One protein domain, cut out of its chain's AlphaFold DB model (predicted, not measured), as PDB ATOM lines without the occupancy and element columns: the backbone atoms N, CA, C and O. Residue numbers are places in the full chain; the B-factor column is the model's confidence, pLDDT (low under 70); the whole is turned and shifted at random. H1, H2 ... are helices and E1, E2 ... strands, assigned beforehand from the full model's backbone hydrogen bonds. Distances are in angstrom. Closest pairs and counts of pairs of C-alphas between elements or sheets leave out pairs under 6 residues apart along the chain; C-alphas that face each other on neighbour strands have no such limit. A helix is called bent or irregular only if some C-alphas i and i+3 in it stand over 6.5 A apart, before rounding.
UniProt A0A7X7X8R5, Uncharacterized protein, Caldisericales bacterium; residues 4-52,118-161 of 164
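This is residues 4 to 52 and 118 to 161 of the 164 residues of an uncharacterized protein of Caldisericales bacterium (UniProt A0A7X7X8R5). Three helices, H1, H2 and H3, pack together at one end of an elongated model, and two small strand pairs, E1 with E4 and the hairpin E2 with E3, make the other end. The link from E4, residues 138 to 148, folds back from the strand end to H3. The printed part has 93 residues, with three named helices and four named strands in the order E1, E2, E3, H1, H2, E4, H3; both sheets are antiparallel, and the class is mixed. The whole is compact, with a radius of gyration of the C-alphas of 13.7 A and spans of 44 by 26 by 19 A.

E2, residues 11 to 14, and E3, residues 18 to 21, form a hairpin, with N 14 and O 18 2.9 A apart, within hydrogen-bond range. E1, residues 4 to 6, is antiparallel to E4, residues 134 to 137, with N 4 and O 136 2.8 A apart, within that range. H1, residues 31 to 50, is near E4. H1 touches H3, residues 149 to 159, at a steep tilt of 40 degrees, the same way; their closest C-alphas, of Val 44 and Ala 155, are 5.3 A apart. H2, residues 118 to 131, touches H3 at a shallow tilt of 18 degrees, opposite ways, closest at the C-alphas of Gln 127 and Ile 149, 6.0 A. H1 touches H2 with residues 32 to 40 alone, at a steep tilt of 57 degrees, closest at the C-alphas of Val 36 and Phe 123, 6.3 A. Every O i to N i+4 pair is within hydrogen-bond range in H1 and H3, and 5 of 10 in H2.

E1 begins at C-alpha 4 (-22.033, 62.424, 48.642) and is 6.1 A long; E2, E3 and E4 are 10.0, 9.9 and 10.1 A. H1 is 28.3 A long, H2 19.9 A, and H3 15.5 A, ending at C-alpha 159 (-18.806, 26.680, 49.518). H2 is irregular: C-alphas 122 and 125 are 7.7 A apart.

The two C-alphas farthest apart, of Asn 24 and Asp 161, are 44.3 A apart. Residues 53 to 117 are not printed, and C-alphas 52 and 118 are 24.5 A apart across the cut. The link E4 to H3 is long. Residues 52, 160 and 161 have pLDDT under 70.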
ATOM      1  N   ILE A   4     -21.558  62.556  50.017       91.00
ATOM      2  CA  ILE A   4     -22.033  62.424  48.642       91.00
ATOM      3  C   ILE A   4     -22.904  61.175  48.589       91.00
ATOM      4  O   ILE A   4     -22.455  60.092  48.950       91.00
ATOM      5  N   PHE A   5     -24.159  61.321  48.177       92.44
ATOM      6  CA  PHE A   5     -25.005  60.162  47.914       92.44
ATOM      7  C   PHE A   5     -24.641  59.587  46.548       92.44
ATOM      8  O   PHE A   5     -24.645  60.330  45.568       92.44
ATOM      9  N   VAL A   6     -24.312  58.300  46.496       92.56
ATOM     10  CA  VAL A   6     -23.863  57.621  45.279       92.56
ATOM     11  C   VAL A   6     -24.759  56.420  45.018       92.56
ATOM     12  O   VAL A   6     -24.951  55.573  45.896       92.56
ATOM     13  N   LYS A   7     -25.293  56.344  43.797       93.12
ATOM     14  CA  LYS A   7     -26.049  55.183  43.310       93.12
ATOM     15  C   LYS A   7     -25.145  54.189  42.589       93.12
ATOM     16  O   LYS A   7     -24.041  54.536  42.168       93.12
ATOM     17  N   LYS A   8     -25.624  52.956  42.395       90.69
ATOM     18  CA  LYS A   8     -24.828  51.903  41.742       90.69
ATOM     19  C   LYS A   8     -24.369  52.287  40.333       90.69
ATOM     20  O   LYS A   8     -23.292  51.878  39.924       90.69
ATOM     21  N   GLU A   9     -25.162  53.068  39.597       91.25
ATOM     22  CA  GLU A   9     -24.826  53.491  38.231       91.25
ATOM     23  C   GLU A   9     -23.729  54.563  38.189       91.25
ATOM     24  O   GLU A   9     -23.119  54.790  37.146       91.25
ATOM     25  N   GLU A  10     -23.501  55.244  39.310       91.69
ATOM     26  CA  GLU A  10     -22.574  56.370  39.418       91.69
ATOM     27  C   GLU A  10     -21.215  55.943  39.980       91.69
ATOM     28  O   GLU A  10     -20.216  56.625  39.747       91.69
ATOM     29  N   LEU A  11     -21.173  54.817  40.699       91.44
ATOM     30  CA  LEU A  11     -19.958  54.268  41.281       91.44
ATOM     31  C   LEU A  11     -19.185  53.461  40.238       91.44
ATOM     32  O   LEU A  11     -19.675  52.468  39.701       91.44
ATOM     33  N   THR A  12     -17.944  53.856  39.979       92.62
ATOM     34  CA  THR A  12     -17.077  53.171  39.015       92.62
ATOM     35  C   THR A  12     -15.665  53.002  39.562       92.62
ATOM     36  O   THR A  12     -15.265  53.658  40.525       92.62
ATOM     37  N   LEU A  13     -14.911  52.078  38.958       91.44
ATOM     38  CA  LEU A  13     -13.492  51.883  39.243       91.44
ATOM     39  C   LEU A  13     -12.651  52.460  38.103       91.44
ATOM     40  O   LEU A  13     -12.836  52.074  36.949       91.44
ATOM     41  N   VAL A  14     -11.689  53.323  38.426       89.12
ATOM     42  CA  VAL A  14     -10.759  53.924  37.452       89.12
ATOM     43  C   VAL A  14      -9.298  53.644  37.809       89.12
ATOM     44  O   VAL A  14      -8.966  53.354  38.956       89.12
ATOM     45  N   ASN A  15      -8.405  53.712  36.813       77.88
ATOM     46  CA  ASN A  15      -6.941  53.755  36.980       77.88
ATOM     47  C   ASN A  15      -6.353  52.768  38.014       77.88
ATOM     48  O   ASN A  15      -5.644  53.159  38.942       77.88
ATOM     49  N   GLY A  16      -6.621  51.468  37.852       80.62
ATOM     50  CA  GLY A  16      -6.093  50.434  38.754       80.62
ATOM     51  C   GLY A  16      -6.900  50.250  40.042       80.62
ATOM     52  O   GLY A  16      -6.335  49.850  41.060       80.62
ATOM     53  N   GLY A  17      -8.202  50.549  39.997       87.00
ATOM     54  CA  GLY A  17      -9.159  50.177  41.038       87.00
ATOM     55  C   GLY A  17      -9.580  51.303  41.978       87.00
ATOM     56  O   GLY A  17     -10.168  51.019  43.015       87.00
ATOM     57  N   TYR A  18      -9.281  52.568  41.670       91.25
ATOM     58  CA  TYR A  18      -9.758  53.693  42.475       91.25
ATOM     59  C   TYR A  18     -11.275  53.805  42.400       91.25
ATOM     60  O   TYR A  18     -11.832  53.843  41.303       91.25
ATOM     61  N   VAL A  19     -11.922  53.878  43.562       91.38
ATOM     62  CA  VAL A  19     -13.375  54.020  43.663       91.38
ATOM     63  C   VAL A  19     -13.741  55.487  43.493       91.38
ATOM     64  O   VAL A  19     -13.354  56.328  44.307       91.38
ATOM     65  N   VAL A  20     -14.470  55.788  42.423       93.31
ATOM     66  CA  VAL A  20     -14.831  57.157  42.060       93.31
ATOM     67  C   VAL A  20     -16.305  57.275  41.706       93.31
ATOM     68  O   VAL A  20     -16.955  56.300  41.323       93.31
ATOM     69  N   THR A  21     -16.825  58.495  41.818       92.19
ATOM     70  CA  THR A  21     -18.176  58.849  41.384       92.19
ATOM     71  C   THR A  21     -18.180  60.045  40.439       92.19
ATOM     72  O   THR A  21     -17.340  60.948  40.518       92.19
ATOM     73  N   GLY A  22     -19.181  60.066  39.560       87.19
ATOM     74  CA  GLY A  22     -19.473  61.187  38.678       87.19
ATOM     75  C   GLY A  22     -18.446  61.405  37.563       87.19
ATOM     76  O   GLY A  22     -17.433  60.726  37.439       87.19
ATOM     77  N   LYS A  23     -18.719  62.405  36.717       81.38
ATOM     78  CA  LYS A  23     -17.903  62.708  35.525       81.38
ATOM     79  C   LYS A  23     -16.512  63.262  35.837       81.38
ATOM     80  O   LYS A  23     -15.652  63.243  34.966       81.38
ATOM     81  N   ASN A  24     -16.319  63.779  37.048       85.38
ATOM     82  CA  ASN A  24     -15.050  64.351  37.494       85.38
ATOM     83  C   ASN A  24     -14.156  63.314  38.190       85.38
ATOM     84  O   ASN A  24     -13.124  63.702  38.727       85.38
ATOM     85  N   GLU A  25     -14.563  62.037  38.210       89.81
ATOM     86  CA  GLU A  25     -13.842  60.953  38.885       89.81
ATOM     87  C   GLU A  25     -13.522  61.300  40.350       89.81
ATOM     88  O   GLU A  25     -12.406  61.098  40.829       89.81
ATOM     89  N   THR A  26     -14.506  61.850  41.073       90.12
ATOM     90  CA  THR A  26     -14.325  62.244  42.473       90.12
ATOM     91  C   THR A  26     -14.103  60.991  43.323       90.12
ATOM     92  O   THR A  26     -14.988  60.131  43.340       90.12
ATOM     93  N   PRO A  27     -12.965  60.865  44.031       91.75
ATOM     94  CA  PRO A  27     -12.707  59.731  44.908       91.75
ATOM     95  C   PRO A  27     -13.726  59.673  46.036       91.75
ATOM     96  O   PRO A  27     -14.018  60.685  46.674       91.75
ATOM     97  N   VAL A  28     -14.273  58.485  46.270       92.69
ATOM     98  CA  VAL A  28     -15.275  58.273  47.310       92.69
ATOM     99  C   VAL A  28     -14.947  57.069  48.170       92.69
ATOM    100  O   VAL A  28     -14.419  56.055  47.710       92.69
ATOM    101  N   TYR A  29     -15.319  57.178  49.436       92.56
ATOM    102  CA  TYR A  29     -15.067  56.175  50.447       92.56
ATOM    103  C   TYR A  29     -16.268  56.002  51.369       92.56
ATOM    104  O   TYR A  29     -16.853  56.959  51.872       92.56
ATOM    105  N   ASN A  30     -16.630  54.747  51.603       92.38
ATOM    106  CA  ASN A  30     -17.546  54.351  52.658       92.38
ATOM    107  C   ASN A  30     -16.917  53.142  53.351       92.38
ATOM    108  O   ASN A  30     -16.785  52.079  52.750       92.38
ATOM    109  N   GLU A  31     -16.493  53.314  54.601       89.50
ATOM    110  CA  GLU A  31     -15.732  52.304  55.343       89.50
ATOM    111  C   GLU A  31     -16.421  50.937  55.374       89.50
ATOM    112  O   GLU A  31     -15.792  49.912  55.095       89.50
ATOM    113  N   GLN A  32     -17.720  50.919  55.670       88.56
ATOM    114  CA  GLN A  32     -18.488  49.685  55.778       88.56
ATOM    115  C   GLN A  32     -18.615  49.004  54.412       88.56
ATOM    116  O   GLN A  32     -18.331  47.814  54.289       88.56
ATOM    117  N   PHE A  33     -18.950  49.767  53.369       89.94
ATOM    118  CA  PHE A  33     -19.065  49.251  52.009       89.94
ATOM    119  C   PHE A  33     -17.733  48.686  51.504       89.94
ATOM    120  O   PHE A  33     -17.690  47.562  51.011       89.94
ATOM    121  N   ILE A  34     -16.625  49.412  51.680       89.50
ATOM    122  CA  ILE A  34     -15.294  48.962  51.246       89.50
ATOM    123  C   ILE A  34     -14.846  47.718  52.018       89.50
ATOM    124  O   ILE A  34     -14.268  46.801  51.429       89.50
ATOM    125  N   THR A  35     -15.116  47.660  53.321       85.00
ATOM    126  CA  THR A  35     -14.792  46.489  54.148       85.00
ATOM    127  C   THR A  35     -15.547  45.256  53.666       85.00
ATOM    128  O   THR A  35     -14.943  44.202  53.461       85.00
ATOM    129  N   VAL A  36     -16.848  45.396  53.410       87.19
ATOM    130  CA  VAL A  36     -17.688  44.295  52.935       87.19
ATOM    131  C   VAL A  36     -17.335  43.895  51.497       87.19
ATOM    132  O   VAL A  36     -17.291  42.706  51.203       87.19
ATOM    133  N   GLN A  37     -16.964  44.836  50.624       87.75
ATOM    134  CA  GLN A  37     -16.465  44.538  49.273       87.75
ATOM    135  C   GLN A  37     -15.151  43.737  49.290       87.75
ATOM    136  O   GLN A  37     -14.987  42.786  48.529       87.75
ATOM    137  N   LYS A  38     -14.221  44.050  50.201       87.25
ATOM    138  CA  LYS A  38     -13.002  43.240  50.395       87.25
ATOM    139  C   LYS A  38     -13.310  41.854  50.957       87.25
ATOM    140  O   LYS A  38     -12.655  40.879  50.596       87.25
ATOM    141  N   HIS A  39     -14.299  41.757  51.844       83.31
ATOM    142  CA  HIS A  39     -14.747  40.465  52.345       83.31
ATOM    143  C   HIS A  39     -15.398  39.632  51.229       83.31
ATOM    144  O   HIS A  39     -15.098  38.448  51.096       83.31
ATOM    145  N   ALA A  40     -16.192  40.264  50.360       81.12
ATOM    146  CA  ALA A  40     -16.784  39.634  49.182       81.12
ATOM    147  C   ALA A  40     -15.704  39.088  48.240       81.12
ATOM    148  O   ALA A  40     -15.785  37.939  47.816       81.12
ATOM    149  N   GLU A  41     -14.646  39.868  47.993       84.50
ATOM    150  CA  GLU A  41     -13.489  39.416  47.219       84.50
ATOM    151  C   GLU A  41     -12.872  38.137  47.792       84.50
ATOM    152  O   GLU A  41     -12.599  37.188  47.050       84.50
ATOM    153  N   TRP A  42     -12.673  38.093  49.111       86.12
ATOM    154  CA  TRP A  42     -12.130  36.915  49.776       86.12
ATOM    155  C   TRP A  42     -13.044  35.699  49.604       86.12
ATOM    156  O   TRP A  42     -12.554  34.635  49.229       86.12
ATOM    157  N   VAL A  43     -14.357  35.853  49.809       82.00
ATOM    158  CA  VAL A  43     -15.334  34.758  49.686       82.00
ATOM    159  C   VAL A  43     -15.396  34.222  48.259       82.00
ATOM    160  O   VAL A  43     -15.339  33.010  48.058       82.00
ATOM    161  N   VAL A  44     -15.464  35.103  47.259       81.56
ATOM    162  CA  VAL A  44     -15.513  34.701  45.846       81.56
ATOM    163  C   VAL A  44     -14.214  34.002  45.443       81.56
ATOM    164  O   VAL A  44     -14.247  32.910  44.875       81.56
ATOM    165  N   THR A  45     -13.062  34.560  45.822       81.94
ATOM    166  CA  THR A  45     -11.753  33.942  45.548       81.94
ATOM    167  C   THR A  45     -11.613  32.597  46.258       81.94
ATOM    168  O   THR A  45     -11.094  31.634  45.688       81.94
ATOM    169  N   PHE A  46     -12.077  32.500  47.503       78.12
ATOM    170  CA  PHE A  46     -12.087  31.247  48.240       78.12
ATOM    171  C   PHE A  46     -12.954  30.214  47.526       78.12
ATOM    172  O   PHE A  46     -12.498  29.090  47.318       78.12
ATOM    173  N   ALA A  47     -14.154  30.599  47.083       78.12
ATOM    174  CA  ALA A  47     -15.056  29.718  46.356       78.12
ATOM    175  C   ALA A  47     -14.423  29.173  45.069       78.12
ATOM    176  O   ALA A  47     -14.459  27.965  44.815       78.12
ATOM    177  N   GLU A  48     -13.746  30.029  44.303       81.94
ATOM    178  CA  GLU A  48     -12.985  29.612  43.124       81.94
ATOM    179  C   GLU A  48     -11.856  28.632  43.467       81.94
ATOM    180  O   GLU A  48     -11.656  27.638  42.767       81.94
ATOM    181  N   LYS A  49     -11.109  28.886  44.549       80.00
ATOM    182  CA  LYS A  49      -9.971  28.046  44.961       80.00
ATOM    183  C   LYS A  49     -10.383  26.745  45.646       80.00
ATOM    184  O   LYS A  49      -9.574  25.813  45.659       80.00
ATOM    185  N   ALA A  50     -11.563  26.695  46.249       74.44
ATOM    186  CA  ALA A  50     -12.126  25.517  46.899       74.44
ATOM    187  C   ALA A  50     -12.818  24.583  45.897       74.44
ATOM    188  O   ALA A  50     -12.932  23.383  46.154       74.44
ATOM    189  N   LYS A  51     -13.222  25.097  44.728       72.50
ATOM    190  CA  LYS A  51     -13.851  24.305  43.670       72.50
ATOM    191  C   LYS A  51     -12.981  23.104  43.277       72.50
ATOM    192  O   LYS A  51     -11.857  23.254  42.804       72.50
ATOM    193  N   GLY A  52     -13.532  21.903  43.452       63.81
ATOM    194  CA  GLY A  52     -12.881  20.643  43.076       63.81
ATOM    195  C   GLY A  52     -11.803  20.149  44.043       63.81
ATOM    196  O   GLY A  52     -11.127  19.172  43.726       63.81
ATOM    197  N   LYS A 118     -27.754  33.244  57.057       82.25
ATOM    198  CA  LYS A 118     -27.010  33.815  58.186       82.25
ATOM    199  C   LYS A 118     -25.666  34.404  57.752       82.25
ATOM    200  O   LYS A 118     -25.286  35.462  58.242       82.25
ATOM    201  N   PHE A 119     -24.959  33.740  56.840       76.56
ATOM    202  CA  PHE A 119     -23.695  34.231  56.299       76.56
ATOM    203  C   PHE A 119     -23.906  35.470  55.414       76.56
ATOM    204  O   PHE A 119     -23.198  36.467  55.551       76.56
ATOM    205  N   LEU A 120     -24.936  35.454  54.561       83.25
ATOM    206  CA  LEU A 120     -25.241  36.545  53.636       83.25
ATOM    207  C   LEU A 120     -25.670  37.847  54.324       83.25
ATOM    208  O   LEU A 120     -25.478  38.912  53.742       83.25
ATOM    209  N   GLN A 121     -26.143  37.801  55.576       84.06
ATOM    210  CA  GLN A 121     -26.442  39.009  56.363       84.06
ATOM    211  C   GLN A 121     -25.247  39.967  56.488       84.06
ATOM    212  O   GLN A 121     -25.433  41.174  56.635       84.06
ATOM    213  N   GLN A 122     -24.014  39.457  56.393       79.62
ATOM    214  CA  GLN A 122     -22.798  40.277  56.413       79.62
ATOM    215  C   GLN A 122     -22.670  41.183  55.174       79.62
ATOM    216  O   GLN A 122     -21.933  42.167  55.203       79.62
ATOM    217  N   PHE A 123     -23.415  40.884  54.105       86.44
ATOM    218  CA  PHE A 123     -23.408  41.603  52.831       86.44
ATOM    219  C   PHE A 123     -24.648  42.479  52.615       86.44
ATOM    220  O   PHE A 123     -24.805  43.041  51.532       86.44
ATOM    221  N   ASN A 124     -25.492  42.668  53.638       86.31
ATOM    222  CA  ASN A 124     -26.692  43.511  53.548       86.31
ATOM    223  C   ASN A 124     -26.384  44.916  53.014       86.31
ATOM    224  O   ASN A 124     -27.147  45.446  52.219       86.31
ATOM    225  N   ILE A 125     -25.235  45.494  53.372       86.19
ATOM    226  CA  ILE A 125     -24.840  46.820  52.878       86.19
ATOM    227  C   ILE A 125     -24.595  46.856  51.359       86.19
ATOM    228  O   ILE A 125     -24.803  47.890  50.732       86.19
ATOM    229  N   ILE A 126     -24.169  45.742  50.748       87.06
ATOM    230  CA  ILE A 126     -24.050  45.638  49.286       87.06
ATOM    231  C   ILE A 126     -25.446  45.593  48.669       87.06
ATOM    232  O   ILE A 126     -25.697  46.299  47.698       87.06
ATOM    233  N   GLN A 127     -26.365  44.833  49.266       87.31
ATOM    234  CA  GLN A 127     -27.758  44.800  48.822       87.31
ATOM    235  C   GLN A 127     -28.426  46.182  48.939       87.31
ATOM    236  O   GLN A 127     -29.032  46.650  47.980       87.31
ATOM    237  N   GLU A 128     -28.260  46.875  50.068       86.50
ATOM    238  CA  GLU A 128     -28.768  48.240  50.274       86.50
ATOM    239  C   GLU A 128     -28.175  49.228  49.261       86.50
ATOM    240  O   GLU A 128     -28.884  50.081  48.721       86.50
ATOM    241  N   PHE A 129     -26.880  49.099  48.960       90.88
ATOM    242  CA  PHE A 129     -26.225  49.905  47.935       90.88
ATOM    243  C   PHE A 129     -26.794  49.655  46.534       90.88
ATOM    244  O   PHE A 129     -27.007  50.607  45.784       90.88
ATOM    245  N   GLU A 130     -27.049  48.398  46.175       88.56
ATOM    246  CA  GLU A 130     -27.620  48.047  44.874       88.56
ATOM    247  C   GLU A 130     -29.077  48.494  44.717       88.56
ATOM    248  O   GLU A 130     -29.483  48.851  43.609       88.56
ATOM    249  N   GLU A 131     -29.853  48.475  45.804       90.56
ATOM    250  CA  GLU A 131     -31.277  48.820  45.791       90.56
ATOM    251  C   GLU A 131     -31.514  50.335  45.875       90.56
ATOM    252  O   GLU A 131     -32.350  50.880  45.149       90.56
ATOM    253  N   PHE A 132     -30.762  51.033  46.729       90.69
ATOM    254  CA  PHE A 132     -31.007  52.445  47.038       90.69
ATOM    255  C   PHE A 132     -29.814  53.356  46.737       90.69
ATOM    256  O   PHE A 132     -30.009  54.502  46.321       90.69
ATOM    257  N   GLY A 133     -28.593  52.861  46.929       90.38
ATOM    258  CA  GLY A 133     -27.373  53.665  46.997       90.38
ATOM    259  C   GLY A 133     -26.981  53.996  48.440       90.38
ATOM    260  O   GLY A 133     -27.728  53.745  49.384       90.38
ATOM    261  N   LEU A 134     -25.787  54.561  48.627       92.56
ATOM    262  CA  LEU A 134     -25.234  54.872  49.951       92.56
ATOM    263  C   LEU A 134     -24.597  56.258  49.984       92.56
ATOM    264  O   LEU A 134     -24.234  56.832  48.958       92.56
ATOM    265  N   TYR A 135     -24.425  56.789  51.193       92.38
ATOM    266  CA  TYR A 135     -23.600  57.971  51.410       92.38
ATOM    267  C   TYR A 135     -22.126  57.588  51.508       92.38
ATOM    268  O   TYR A 135     -21.754  56.700  52.274       92.38
ATOM    269  N   PHE A 136     -21.296  58.316  50.776       93.06
ATOM    270  CA  PHE A 136     -19.846  58.236  50.804       93.06
ATOM    271  C   PHE A 136     -19.265  59.571  51.266       93.06
ATOM    272  O   PHE A 136     -19.906  60.617  51.172       93.06
ATOM    273  N   GLU A 137     -18.039  59.529  51.757       93.19
ATOM    274  CA  GLU A 137     -17.218  60.703  52.017       93.19
ATOM    275  C   GLU A 137     -16.150  60.811  50.927       93.19
ATOM    276  O   GLU A 137     -15.779  59.812  50.309       93.19
ATOM    277  N   GLU A 138     -15.694  62.028  50.646       92.31
ATOM    278  CA  GLU A 138     -14.615  62.247  49.683       92.31
ATOM    279  C   GLU A 138     -13.283  61.802  50.296       92.31
ATOM    280  O   GLU A 138     -12.712  62.500  51.133       92.31
ATOM    281  N   ASP A 139     -12.825  60.616  49.904       91.44
ATOM    282  CA  ASP A 139     -11.542  60.047  50.307       91.44
ATOM    283  C   ASP A 139     -11.095  58.990  49.282       91.44
ATOM    284  O   ASP A 139     -11.876  58.500  48.461       91.44
ATOM    285  N   ILE A 140      -9.811  58.652  49.303       88.31
ATOM    286  CA  ILE A 140      -9.176  57.780  48.322       88.31
ATOM    287  C   ILE A 140      -9.188  56.340  48.826       88.31
ATOM    288  O   ILE A 140      -8.547  55.994  49.816       88.31
ATOM    289  N   CYS A 141      -9.815  55.451  48.058       88.81
ATOM    290  CA  CYS A 141      -9.719  54.019  48.295       88.81
ATOM    291  C   CYS A 141      -9.603  53.220  46.995       88.81
ATOM    292  O   CYS A 141      -9.835  53.735  45.898       88.81
ATOM    293  N   LYS A 142      -9.192  51.954  47.130       89.75
ATOM    294  CA  LYS A 142      -9.041  51.018  46.016       89.75
ATOM    295  C   LYS A 142      -9.789  49.718  46.264       89.75
ATOM    296  O   LYS A 142      -9.718  49.166  47.364       89.75
ATOM    297  N   LEU A 143     -10.419  49.218  45.210       88.38
ATOM    298  CA  LEU A 143     -11.011  47.892  45.107       88.38
ATOM    299  C   LEU A 143     -10.539  47.229  43.812       88.38
ATOM    300  O   LEU A 143     -10.371  47.894  42.793       88.38
ATOM    301  N   ASN A 144     -10.356  45.911  43.840       87.44
ATOM    302  CA  ASN A 144     -10.006  45.153  42.637       87.44
ATOM    303  C   ASN A 144     -11.207  45.026  41.692       87.44
ATOM    304  O   ASN A 144     -11.073  45.125  40.474       87.44
ATOM    305  N   LYS A 145     -12.388  44.821  42.278       89.00
ATOM    306  CA  LYS A 145     -13.675  44.703  41.601       89.00
ATOM    307  C   LYS A 145     -14.782  45.143  42.562       89.00
ATOM    308  O   LYS A 145     -14.627  45.000  43.773       89.00
ATOM    309  N   ILE A 146     -15.875  45.677  42.024       89.56
ATOM    310  CA  ILE A 146     -17.129  45.858  42.766       89.56
ATOM    311  C   ILE A 146     -17.930  44.570  42.572       89.56
ATOM    312  O   ILE A 146     -18.350  44.274  41.453       89.56
ATOM    313  N   TYR A 147     -18.067  43.786  43.636       87.88
ATOM    314  CA  TYR A 147     -18.821  42.537  43.640       87.88
ATOM    315  C   TYR A 147     -20.301  42.818  43.866       87.88
ATOM    316  O   TYR A 147     -20.647  43.653  44.711       87.88
ATOM    317  N   THR A 148     -21.152  42.107  43.123       89.38
ATOM    318  CA  THR A 148     -22.604  42.180  43.304       89.38
ATOM    319  C   THR A 148     -23.097  41.157  44.318       89.38
ATOM    320  O   THR A 148     -22.447  40.132  44.559       89.38
ATOM    321  N   ILE A 149     -24.280  41.392  44.891       86.88
ATOM    322  CA  ILE A 149     -24.895  40.424  45.805       86.88
ATOM    323  C   ILE A 149     -25.142  39.077  45.111       86.88
ATOM    324  O   ILE A 149     -24.936  38.030  45.718       86.88
ATOM    325  N   GLU A 150     -25.489  39.090  43.821       87.06
ATOM    326  CA  GLU A 150     -25.684  37.875  43.020       87.06
ATOM    327  C   GLU A 150     -24.400  37.035  42.919       87.06
ATOM    328  O   GLU A 150     -24.441  35.815  43.099       87.06
ATOM    329  N   GLU A 151     -23.249  37.676  42.687       84.31
ATOM    330  CA  GLU A 151     -21.952  36.993  42.628       84.31
ATOM    331  C   GLU A 151     -21.576  36.372  43.979       84.31
ATOM    332  O   GLU A 151     -21.069  35.247  44.037       84.31
ATOM    333  N   ILE A 152     -21.871  37.076  45.073       83.50
ATOM    334  CA  ILE A 152     -21.595  36.614  46.436       83.50
ATOM    335  C   ILE A 152     -22.505  35.437  46.796       83.50
ATOM    336  O   ILE A 152     -22.020  34.428  47.306       83.50
ATOM    337  N   VAL A 153     -23.802  35.513  46.484       83.88
ATOM    338  CA  VAL A 153     -24.763  34.419  46.711       83.88
ATOM    339  C   VAL A 153     -24.322  33.162  45.966       83.88
ATOM    340  O   VAL A 153     -24.318  32.072  46.546       83.88
ATOM    341  N   ALA A 154     -23.900  33.303  44.707       83.19
ATOM    342  CA  ALA A 154     -23.405  32.185  43.912       83.19
ATOM    343  C   ALA A 154     -22.142  31.559  44.525       83.19
ATOM    344  O   ALA A 154     -22.060  30.333  44.635       83.19
ATOM    345  N   ALA A 155     -21.187  32.383  44.968       79.94
ATOM    346  CA  ALA A 155     -19.973  31.915  45.626       79.94
ATOM    347  C   ALA A 155     -20.287  31.182  46.937       79.94
ATOM    348  O   ALA A 155     -19.911  30.021  47.083       79.94
ATOM    349  N   VAL A 156     -21.033  31.812  47.849       79.75
ATOM    350  CA  VAL A 156     -21.387  31.250  49.164       79.75
ATOM    351  C   VAL A 156     -22.150  29.939  49.013       79.75
ATOM    352  O   VAL A 156     -21.808  28.959  49.666       79.75
ATOM    353  N   THR A 157     -23.122  29.866  48.101       79.56
ATOM    354  CA  THR A 157     -23.884  28.629  47.851       79.56
ATOM    355  C   THR A 157     -22.977  27.467  47.438       79.56
ATOM    356  O   THR A 157     -23.236  26.320  47.800       79.56
ATOM    357  N   ALA A 158     -21.891  27.748  46.715       77.12
ATOM    358  CA  ALA A 158     -20.934  26.735  46.282       77.12
ATOM    359  C   ALA A 158     -20.024  26.218  47.412       77.12
ATOM    360  O   ALA A 158     -19.506  25.107  47.294       77.12
ATOM    361  N   VAL A 159     -19.804  26.999  48.478       72.94
ATOM    362  CA  VAL A 159     -18.806  26.680  49.518       72.94
ATOM    363  C   VAL A 159     -19.287  26.788  50.959       72.94
ATOM    364  O   VAL A 159     -18.467  26.654  51.859       72.94
ATOM    365  N   ILE A 160     -20.581  26.966  51.222       69.00
ATOM    366  CA  ILE A 160     -21.108  27.083  52.595       69.00
ATOM    367  C   ILE A 160     -20.841  25.842  53.462       69.00
ATOM    368  O   ILE A 160     -20.792  25.929  54.681       69.00
ATOM    369  N   ASP A 161     -20.642  24.672  52.851       67.31
ATOM    370  CA  ASP A 161     -20.264  23.455  53.580       67.31
ATOM    371  C   ASP A 161     -18.761  23.420  53.949       67.31
ATOM    372  O   ASP A 161     -18.316  22.499  54.631       67.31
TER     373      ASP A 161